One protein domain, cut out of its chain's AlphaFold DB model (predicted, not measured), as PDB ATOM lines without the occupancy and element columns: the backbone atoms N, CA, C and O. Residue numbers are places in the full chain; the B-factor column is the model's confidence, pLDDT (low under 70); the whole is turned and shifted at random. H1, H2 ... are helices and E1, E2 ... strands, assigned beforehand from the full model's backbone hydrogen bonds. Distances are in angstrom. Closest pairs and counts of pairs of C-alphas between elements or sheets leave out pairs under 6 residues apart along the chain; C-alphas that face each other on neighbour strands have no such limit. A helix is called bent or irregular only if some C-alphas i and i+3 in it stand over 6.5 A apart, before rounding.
ATOM      1  N   LEU A 434     -35.032 -17.089  32.849       82.25
ATOM      2  CA  LEU A 434     -33.888 -16.819  31.983       82.25
ATOM      3  C   LEU A 434     -33.156 -15.567  32.487       82.25
ATOM      4  O   LEU A 434     -33.758 -14.505  32.617       82.25
ATOM      5  N   CYS A 435     -31.859 -15.685  32.758       79.31
ATOM      6  CA  CYS A 435     -30.991 -14.590  33.172       79.31
ATOM      7  C   CYS A 435     -30.033 -14.223  32.027       79.31
ATOM      8  O   CYS A 435     -29.261 -15.063  31.563       79.31
ATOM      9  N   GLY A 436     -30.101 -12.979  31.556       81.12
ATOM     10  CA  GLY A 436     -29.290 -12.441  30.461       81.12
ATOM     11  C   GLY A 436     -30.065 -11.400  29.633       81.12
ATOM     12  O   GLY A 436     -31.231 -11.147  29.936       81.12
ATOM     13  N   PRO A 437     -29.459 -10.826  28.578       75.62
ATOM     14  CA  PRO A 437     -28.145 -11.177  28.044       75.62
ATOM     15  C   PRO A 437     -26.992 -10.723  28.950       75.62
ATOM     16  O   PRO A 437     -27.000  -9.624  29.497       75.62
ATOM     17  N   MET A 438     -25.966 -11.560  29.086       78.81
ATOM     18  CA  MET A 438     -24.708 -11.167  29.723       78.81
ATOM     19  C   MET A 438     -23.951 -10.180  28.821       78.81
ATOM     20  O   MET A 438     -23.893 -10.370  27.604       78.81
ATOM     21  N   ARG A 439     -23.343  -9.137  29.418       76.50
ATOM     22  CA  ARG A 439     -22.612  -8.072  28.691       76.50
ATOM     23  C   ARG A 439     -21.457  -8.608  27.824       76.50
ATOM     24  O   ARG A 439     -21.107  -7.986  26.829       76.50
ATOM     25  N   LEU A 440     -20.896  -9.762  28.187       76.19
ATOM     26  CA  LEU A 440     -19.917 -10.517  27.402       76.19
ATOM     27  C   LEU A 440     -20.466 -11.922  27.134       76.19
ATOM     28  O   LEU A 440     -21.125 -12.506  27.995       76.19
ATOM     29  N   ALA A 441     -20.167 -12.487  25.964       79.12
ATOM     30  CA  ALA A 441     -20.386 -13.915  25.731       79.12
ATOM     31  C   ALA A 441     -19.391 -14.748  26.560       79.12
ATOM     32  O   ALA A 441     -18.314 -14.253  26.903       79.12
ATOM     33  N   SER A 442     -19.737 -15.996  26.890       80.94
ATOM     34  CA  SER A 442     -18.748 -16.923  27.455       80.94
ATOM     35  C   SER A 442     -17.806 -17.462  26.371       80.94
ATOM     36  O   SER A 442     -18.080 -17.279  25.183       80.94
ATOM     37  N   ILE A 443     -16.740 -18.177  26.762       75.06
ATOM     38  CA  ILE A 443     -15.829 -18.898  25.837       75.06
ATOM     39  C   ILE A 443     -16.621 -19.667  24.764       75.06
ATOM     40  O   ILE A 443     -16.322 -19.614  23.577       75.06
ATOM     41  N   ASN A 444     -17.696 -20.329  25.194       78.00
ATOM     42  CA  ASN A 444     -18.567 -21.168  24.376       78.00
ATOM     43  C   ASN A 444     -19.711 -20.386  23.684       78.00
ATOM     44  O   ASN A 444     -20.773 -20.946  23.418       78.00
ATOM     45  N   GLY A 445     -19.557 -19.073  23.473       79.50
ATOM     46  CA  GLY A 445     -20.523 -18.204  22.780       79.50
ATOM     47  C   GLY A 445     -21.853 -17.954  23.510       79.50
ATOM     48  O   GLY A 445     -22.713 -17.230  23.004       79.50
ATOM     49  N   LYS A 446     -22.045 -18.530  24.704       82.94
ATOM     50  CA  LYS A 446     -23.291 -18.430  25.483       82.94
ATOM     51  C   LYS A 446     -23.524 -16.979  25.918       82.94
ATOM     52  O   LYS A 446     -22.571 -16.273  26.233       82.94
ATOM     53  N   LYS A 447     -24.790 -16.544  25.970       83.94
ATOM     54  CA  LYS A 447     -25.204 -15.201  26.446       83.94
ATOM     55  C   LYS A 447     -26.279 -15.212  27.540       83.94
ATOM     56  O   LYS A 447     -26.549 -14.165  28.115       83.94
ATOM     57  N   TYR A 448     -26.882 -16.363  27.828       83.56
ATOM     58  CA  TYR A 448     -27.990 -16.500  28.776       83.56
ATOM     59  C   TYR A 448     -27.789 -17.720  29.682       83.56
ATOM     60  O   TYR A 448     -27.133 -18.686  29.293       83.56
ATOM     61  N   VAL A 449     -28.401 -17.679  30.864       80.62
ATOM     62  CA  VAL A 449     -28.465 -18.771  31.844       80.62
ATOM     63  C   VAL A 449     -29.924 -19.102  32.115       80.62
ATOM     64  O   VAL A 449     -30.701 -18.214  32.454       80.62
ATOM     65  N   LEU A 450     -30.300 -20.375  32.011       82.81
ATOM     66  CA  LEU A 450     -31.603 -20.859  32.462       82.81
ATOM     67  C   LEU A 450     -31.459 -21.409  33.884       82.81
ATOM     68  O   LEU A 450     -30.800 -22.425  34.089       82.81
ATOM     69  N   ALA A 451     -32.055 -20.735  34.867       75.88
ATOM     70  CA  ALA A 451     -31.954 -21.127  36.269       75.88
ATOM     71  C   ALA A 451     -33.155 -21.973  36.709       75.88
ATOM     72  O   ALA A 451     -34.305 -21.633  36.425       75.88
ATOM     73  N   CYS A 452     -32.886 -23.065  37.431       75.19
ATOM     74  CA  CYS A 452     -33.890 -24.052  37.832       75.19
ATOM     75  C   CYS A 452     -33.579 -24.621  39.238       75.19
ATOM     76  O   CYS A 452     -33.018 -25.710  39.336       75.19
ATOM     77  N   PRO A 453     -33.915 -23.921  40.348       62.22
ATOM     78  CA  PRO A 453     -33.403 -24.207  41.707       62.22
ATOM     79  C   PRO A 453     -33.855 -25.516  42.390       62.22
ATOM     80  O   PRO A 453     -33.760 -25.638  43.611       62.22
ATOM     81  N   LYS A 454     -34.399 -26.485  41.647       64.50
ATOM     82  CA  LYS A 454     -34.735 -27.831  42.129       64.50
ATOM     83  C   LYS A 454     -34.380 -28.840  41.035       64.50
ATOM     84  O   LYS A 454     -34.799 -28.662  39.895       64.50
ATOM     85  N   ARG A 455     -33.674 -29.924  41.389       52.88
ATOM     86  CA  ARG A 455     -33.574 -31.118  40.528       52.88
ATOM     87  C   ARG A 455     -34.980 -31.647  40.229       52.88
ATOM     88  O   ARG A 455     -35.823 -31.665  41.124       52.88
ATOM     89  N   ASN A 475     -40.382 -14.294  42.499       70.75
ATOM     90  CA  ASN A 475     -39.381 -13.781  43.456       70.75
ATOM     91  C   ASN A 475     -38.353 -14.818  43.959       70.75
ATOM     92  O   ASN A 475     -37.254 -14.438  44.358       70.75
ATOM     93  N   VAL A 476     -38.712 -16.107  43.990       70.56
ATOM     94  CA  VAL A 476     -37.819 -17.191  44.428       70.56
ATOM     95  C   VAL A 476     -36.612 -17.299  43.497       70.56
ATOM     96  O   VAL A 476     -35.484 -17.206  43.977       70.56
ATOM     97  N   VAL A 477     -36.829 -17.423  42.182       70.94
ATOM     98  CA  VAL A 477     -35.726 -17.539  41.215       70.94
ATOM     99  C   VAL A 477     -35.023 -16.204  41.035       70.94
ATOM    100  O   VAL A 477     -33.800 -16.196  41.054       70.94
ATOM    101  N   LYS A 478     -35.737 -15.070  41.019       74.88
ATOM    102  CA  LYS A 478     -35.091 -13.744  40.953       74.88
ATOM    103  C   LYS A 478     -34.051 -13.519  42.048       74.88
ATOM    104  O   LYS A 478     -32.948 -13.042  41.778       74.88
ATOM    105  N   ARG A 479     -34.378 -13.873  43.295       76.06
ATOM    106  CA  ARG A 479     -33.434 -13.777  44.420       76.06
ATOM    107  C   ARG A 479     -32.298 -14.784  44.282       76.06
ATOM    108  O   ARG A 479     -31.157 -14.437  44.556       76.06
ATOM    109  N   TRP A 480     -32.605 -15.996  43.826       72.62
ATOM    110  CA  TRP A 480     -31.616 -17.049  43.611       72.62
ATOM    111  C   TRP A 480     -30.597 -16.670  42.516       72.62
ATOM    112  O   TRP A 480     -29.394 -16.744  42.749       72.62
ATOM    113  N   ASN A 481     -31.069 -16.117  41.395       78.25
ATOM    114  CA  ASN A 481     -30.276 -15.521  40.318       78.25
ATOM    115  C   ASN A 481     -29.397 -14.369  40.820       78.25
ATOM    116  O   ASN A 481     -28.196 -14.359  40.555       78.25
ATOM    117  N   ARG A 482     -29.959 -13.427  41.596       79.25
ATOM    118  CA  ARG A 482     -29.183 -12.334  42.212       79.25
ATOM    119  C   ARG A 482     -28.066 -12.871  43.122       79.25
ATOM    120  O   ARG A 482     -26.953 -12.359  43.052       79.25
ATOM    121  N   THR A 483     -28.320 -13.910  43.922       79.38
ATOM    122  CA  THR A 483     -27.291 -14.558  44.759       79.38
ATOM    123  C   THR A 483     -26.211 -15.240  43.919       79.38
ATOM    124  O   THR A 483     -25.028 -14.994  44.149       79.38
ATOM    125  N   LEU A 484     -26.594 -16.049  42.924       80.06
ATOM    126  CA  LEU A 484     -25.666 -16.786  42.060       80.06
ATOM    127  C   LEU A 484     -24.749 -15.842  41.269       80.06
ATOM    128  O   LEU A 484     -23.532 -16.017  41.262       80.06
ATOM    129  N   VAL A 485     -25.317 -14.799  40.657       82.56
ATOM    130  CA  VAL A 485     -24.553 -13.799  39.897       82.56
ATOM    131  C   VAL A 485     -23.640 -12.983  40.815       82.56
ATOM    132  O   VAL A 485     -22.499 -12.728  40.435       82.56
ATOM    133  N   LYS A 486     -24.070 -12.617  42.035       82.56
ATOM    134  CA  LYS A 486     -23.174 -11.952  43.002       82.56
ATOM    135  C   LYS A 486     -22.020 -12.869  43.428       82.56
ATOM    136  O   LYS A 486     -20.876 -12.440  43.331       82.56
ATOM    137  N   ALA A 487     -22.284 -14.130  43.783       79.88
ATOM    138  CA  ALA A 487     -21.239 -15.103  44.120       79.88
ATOM    139  C   ALA A 487     -20.248 -15.325  42.958       79.88
ATOM    140  O   ALA A 487     -19.038 -15.336  43.169       79.88
ATOM    141  N   THR A 488     -20.754 -15.414  41.723       82.69
ATOM    142  CA  THR A 488     -19.934 -15.520  40.505       82.69
ATOM    143  C   THR A 488     -19.027 -14.300  40.340       82.69
ATOM    144  O   THR A 488     -17.826 -14.461  40.142       82.69
ATOM    145  N   ARG A 489     -19.568 -13.075  40.461       78.94
ATOM    146  CA  ARG A 489     -18.781 -11.830  40.373       78.94
ATOM    147  C   ARG A 489     -17.684 -11.787  41.442       78.94
ATOM    148  O   ARG A 489     -16.542 -11.486  41.106       78.94
ATOM    149  N   THR A 490     -17.997 -12.141  42.693       78.31
ATOM    150  CA  THR A 490     -17.005 -12.224  43.779       78.31
ATOM    151  C   THR A 490     -15.898 -13.229  43.457       78.31
ATOM    152  O   THR A 490     -14.726 -12.897  43.604       78.31
ATOM    153  N   MET A 491     -16.245 -14.426  42.973       79.31
ATOM    154  CA  MET A 491     -15.271 -15.475  42.657       79.31
ATOM    155  C   MET A 491     -14.357 -15.095  41.480       79.31
ATOM    156  O   MET A 491     -13.141 -15.229  41.593       79.31
ATOM    157  N   LEU A 492     -14.919 -14.555  40.388       79.19
ATOM    158  CA  LEU A 492     -14.143 -14.053  39.242       79.19
ATOM    159  C   LEU A 492     -13.178 -12.932  39.669       79.19
ATOM    160  O   LEU A 492     -12.014 -12.934  39.275       79.19
ATOM    161  N   SER A 493     -13.650 -12.002  40.510       79.38
ATOM    162  CA  SER A 493     -12.851 -10.881  41.018       79.38
ATOM    163  C   SER A 493     -11.728 -11.335  41.952       79.38
ATOM    164  O   SER A 493     -10.609 -10.841  41.834       79.38
ATOM    165  N   ALA A 494     -12.000 -12.269  42.868       76.25
ATOM    166  CA  ALA A 494     -11.010 -12.781  43.815       76.25
ATOM    167  C   ALA A 494      -9.906 -13.585  43.110       76.25
ATOM    168  O   ALA A 494      -8.726 -13.391  43.391       76.25
ATOM    169  N   ALA A 495     -10.279 -14.426  42.138       76.69
ATOM    170  CA  ALA A 495      -9.336 -15.189  41.322       76.69
ATOM    171  C   ALA A 495      -8.649 -14.355  40.218       76.69
ATOM    172  O   ALA A 495      -7.778 -14.873  39.523       76.69
ATOM    173  N   LYS A 496      -9.026 -13.077  40.040       84.25
ATOM    174  CA  LYS A 496      -8.503 -12.151  39.012       84.25
ATOM    175  C   LYS A 496      -8.601 -12.696  37.573       84.25
ATOM    176  O   LYS A 496      -7.797 -12.341  36.712       84.25
ATOM    177  N   VAL A 497      -9.592 -13.548  37.301       78.25
ATOM    178  CA  VAL A 497      -9.766 -14.228  36.004       78.25
ATOM    179  C   VAL A 497     -10.641 -13.426  35.026       78.25
ATOM    180  O   VAL A 497     -11.525 -12.679  35.458       78.25
ATOM    181  N   PRO A 498     -10.455 -13.582  33.698       74.50
ATOM    182  CA  PRO A 498     -11.252 -12.872  32.702       74.50
ATOM    183  C   PRO A 498     -12.760 -13.132  32.799       74.50
ATOM    184  O   PRO A 498     -13.223 -14.262  32.957       74.50
ATOM    185  N   LEU A 499     -13.555 -12.078  32.590       75.56
ATOM    186  CA  LEU A 499     -15.017 -12.139  32.702       75.56
ATOM    187  C   LEU A 499     -15.699 -13.065  31.678       75.56
ATOM    188  O   LEU A 499     -16.852 -13.423  31.886       75.56
ATOM    189  N   PHE A 500     -15.028 -13.490  30.599       77.88
ATOM    190  CA  PHE A 500     -15.586 -14.456  29.638       77.88
ATOM    191  C   PHE A 500     -15.685 -15.894  30.188       77.88
ATOM    192  O   PHE A 500     -16.345 -16.734  29.581       77.88
ATOM    193  N   ILE A 501     -15.087 -16.180  31.352       80.19
ATOM    194  CA  ILE A 501     -15.176 -17.473  32.062       80.19
ATOM    195  C   ILE A 501     -16.444 -17.522  32.956       80.19
ATOM    196  O   ILE A 501     -16.587 -18.345  33.858       80.19
ATOM    197  N   TRP A 502     -17.404 -16.608  32.743       82.00
ATOM    198  CA  TRP A 502     -18.583 -16.481  33.605       82.00
ATOM    199  C   TRP A 502     -19.494 -17.713  33.601       82.00
ATOM    200  O   TRP A 502     -20.146 -17.967  34.611       82.00
ATOM    201  N   ALA A 503     -19.577 -18.477  32.505       81.00
ATOM    202  CA  ALA A 503     -20.502 -19.614  32.418       81.00
ATOM    203  C   ALA A 503     -19.995 -20.799  33.245       81.00
ATOM    204  O   ALA A 503     -20.757 -21.460  33.950       81.00
ATOM    205  N   GLU A 504     -18.689 -21.006  33.194       82.38
ATOM    206  CA  GLU A 504     -17.940 -21.994  33.945       82.38
ATOM    207  C   GLU A 504     -17.932 -21.603  35.441       82.38
ATOM    208  O   GLU A 504     -18.270 -22.416  36.299       82.38
ATOM    209  N   ALA A 505     -17.728 -20.318  35.759       81.94
ATOM    210  CA  ALA A 505     -17.844 -19.789  37.123       81.94
ATOM    211  C   ALA A 505     -19.277 -19.871  37.711       81.94
ATOM    212  O   ALA A 505     -19.446 -20.106  38.914       81.94
ATOM    213  N   ILE A 506     -20.320 -19.731  36.882       82.94
ATOM    214  CA  ILE A 506     -21.718 -19.982  37.278       82.94
ATOM    215  C   ILE A 506     -21.952 -21.470  37.568       82.94
ATOM    216  O   ILE A 506     -22.653 -21.792  38.526       82.94
ATOM    217  N   ALA A 507     -21.351 -22.385  36.800       80.19
ATOM    218  CA  ALA A 507     -21.455 -23.821  37.063       80.19
ATOM    219  C   ALA A 507     -20.787 -24.210  38.397       80.19
ATOM    220  O   ALA A 507     -21.395 -24.923  39.199       80.19
ATOM    221  N   THR A 508     -19.595 -23.680  38.685       78.00
ATOM    222  CA  THR A 508     -18.906 -23.902  39.966       78.00
ATOM    223  C   THR A 508     -19.697 -23.332  41.144       78.00
ATOM    224  O   THR A 508     -19.935 -24.040  42.118       78.00
ATOM    225  N   THR A 509     -20.190 -22.090  41.060       79.75
ATOM    226  CA  THR A 509     -20.981 -21.496  42.159       79.75
ATOM    227  C   THR A 509     -22.352 -22.160  42.339       79.75
ATOM    228  O   THR A 509     -22.810 -22.300  43.478       79.75
ATOM    229  N   TRP A 510     -22.979 -22.659  41.265       77.50
ATOM    230  CA  TRP A 510     -24.137 -23.558  41.352       77.50
ATOM    231  C   TRP A 510     -23.782 -24.825  42.147       77.50
ATOM    232  O   TRP A 510     -24.499 -25.191  43.078       77.50
ATOM    233  N   TYR A 511     -22.662 -25.482  41.822       72.44
ATOM    234  CA  TYR A 511     -22.231 -26.710  42.494       72.44
ATOM    235  C   TYR A 511     -21.951 -26.479  43.987       72.44
ATOM    236  O   TYR A 511     -22.528 -27.164  44.836       72.44
ATOM    237  N   SER A 512     -21.158 -25.456  44.328       68.25
ATOM    238  CA  SER A 512     -20.843 -25.106  45.718       68.25
ATOM    239  C   SER A 512     -22.103 -24.808  46.536       68.25
ATOM    240  O   SER A 512     -22.275 -25.382  47.610       68.25
ATOM    241  N   THR A 513     -23.025 -23.984  46.020       66.56
ATOM    242  CA  THR A 513     -24.267 -23.620  46.737       66.56
ATOM    243  C   THR A 513     -25.270 -24.769  46.870       66.56
ATOM    244  O   THR A 513     -26.152 -24.707  47.728       66.56
ATOM    245  N   GLN A 514     -25.130 -25.830  46.069       62.59
ATOM    246  CA  GLN A 514     -25.961 -27.032  46.141       62.59
ATOM    247  C   GLN A 514     -25.321 -28.176  46.963       62.59
ATOM    248  O   GLN A 514     -26.017 -29.143  47.297       62.59
ATOM    249  N   SER A 515     -24.035 -28.064  47.319       59.09
ATOM    250  CA  SER A 515     -23.286 -29.035  48.132       59.09
ATOM    251  C   SER A 515     -23.769 -29.115  49.594       59.09
ATOM    252  O   SER A 515     -24.373 -28.179  50.123       59.09
TER     253      SER A 515
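This is residues 434 to 455 and 475 to 515 of the 620 residues of the protein "gag_pre-integrs domain-containing protein" of Tanacetum cinerariifolium (UniProt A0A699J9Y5). Two helices cross steeply near their middles as a skewed X, H1 running one way and H2 coming back across it after a tight link, and a looped first stretch of chain, residues 434 to 451, lies to one side of them. That stretch goes out and folds back, so that residues 434 to 435 run antiparallel beside residues 449 to 450 of the short strand E1. The printed part has 63 residues with one named strand and two named helices, in the order E1, H1, H2 along the chain; E1 pairs with no named strand, and the class is mostly helix. The whole is compact, with a radius of gyration of the C-alphas of 11.3 A, and rounded, with spans of 29 by 22 by 18 A.

The longest helix by residues is H1, residues 475 to 494. It touches H2, residues 499 to 514, with 13 pairs of C-alphas within 8 A. H1 touches H2 with residues 484 to 492 alone. The closest C-alphas of the two helices are those of Thr 488 and Ile 506, 5.8 A apart. The two run opposite ways at a steep tilt of 60 degrees, and their centres are 9.4 A apart. H2 has a kink of 35 degrees near residue 506. It is also irregular, with the C-alphas of Phe 500 and Ala 503 7.6 A apart, and its line is a rough one. The strand E1, residues 449 to 451, has two pairs of C-alphas within 8 A of H1. The closest are those of Ala 451 and Asn 481, 7.1 A apart, while the two centres are 11.9 A apart. E1 and H2 are apart, but only just, with their closest C-alphas 8.0 A from each other. Residues 434 to 435, too short a stretch to bear a name, pair as strands do with residues 449 to 450 of E1, antiparallel. In H1 every O i to N i+4 pair of the backbone is within hydrogen-bond range; in H2 it is 10 of 12.

H1 begins at C-alpha 475, at (-39.381, -13.781, 43.456), and ends at C-alpha 494, at (-11.010, -12.781, 43.815). Its 20 residues measure 28.4 A from first to last C-alpha, and x rises along it while y and z end close to where they began. H2 has 16 residues, from Leu 499 to Gln 514, and measures 22.9 A from first to last C-alpha; it ends at C-alpha 514, at (-25.961, -27.032, 46.141). E1, from Val 449 to Ala 451, measures 6.1 A from first to last C-alpha and begins at C-alpha 449, at (-28.465, -18.771, 31.844). Before it, residues 434 to 448 are a long stretch with no named element, with C-alphas 9 to 15 A from the mean of the C-alphas of the printed part.

The two C-alphas farthest apart are those of Arg 455 and Lys 496, at 31.5 A. The C-alphas of the first and last printed residues, Leu 434 and Ser 515, are 22.9 A apart. In the full chain of 620 residues the printed part begins at residue 434 and ends at residue 515. Residues 456 to 474 are cut out and not printed, and C-alphas 455 and 475 are 18.5 A apart across the cut. The link from E1 to H1 runs across this cut. The link from H1 to H2, with 4 residues, is tight. The mean pLDDT of the printed part is 76.8, and the model's confidence is low, under 70, at residues 453 to 455 and 512 to 515.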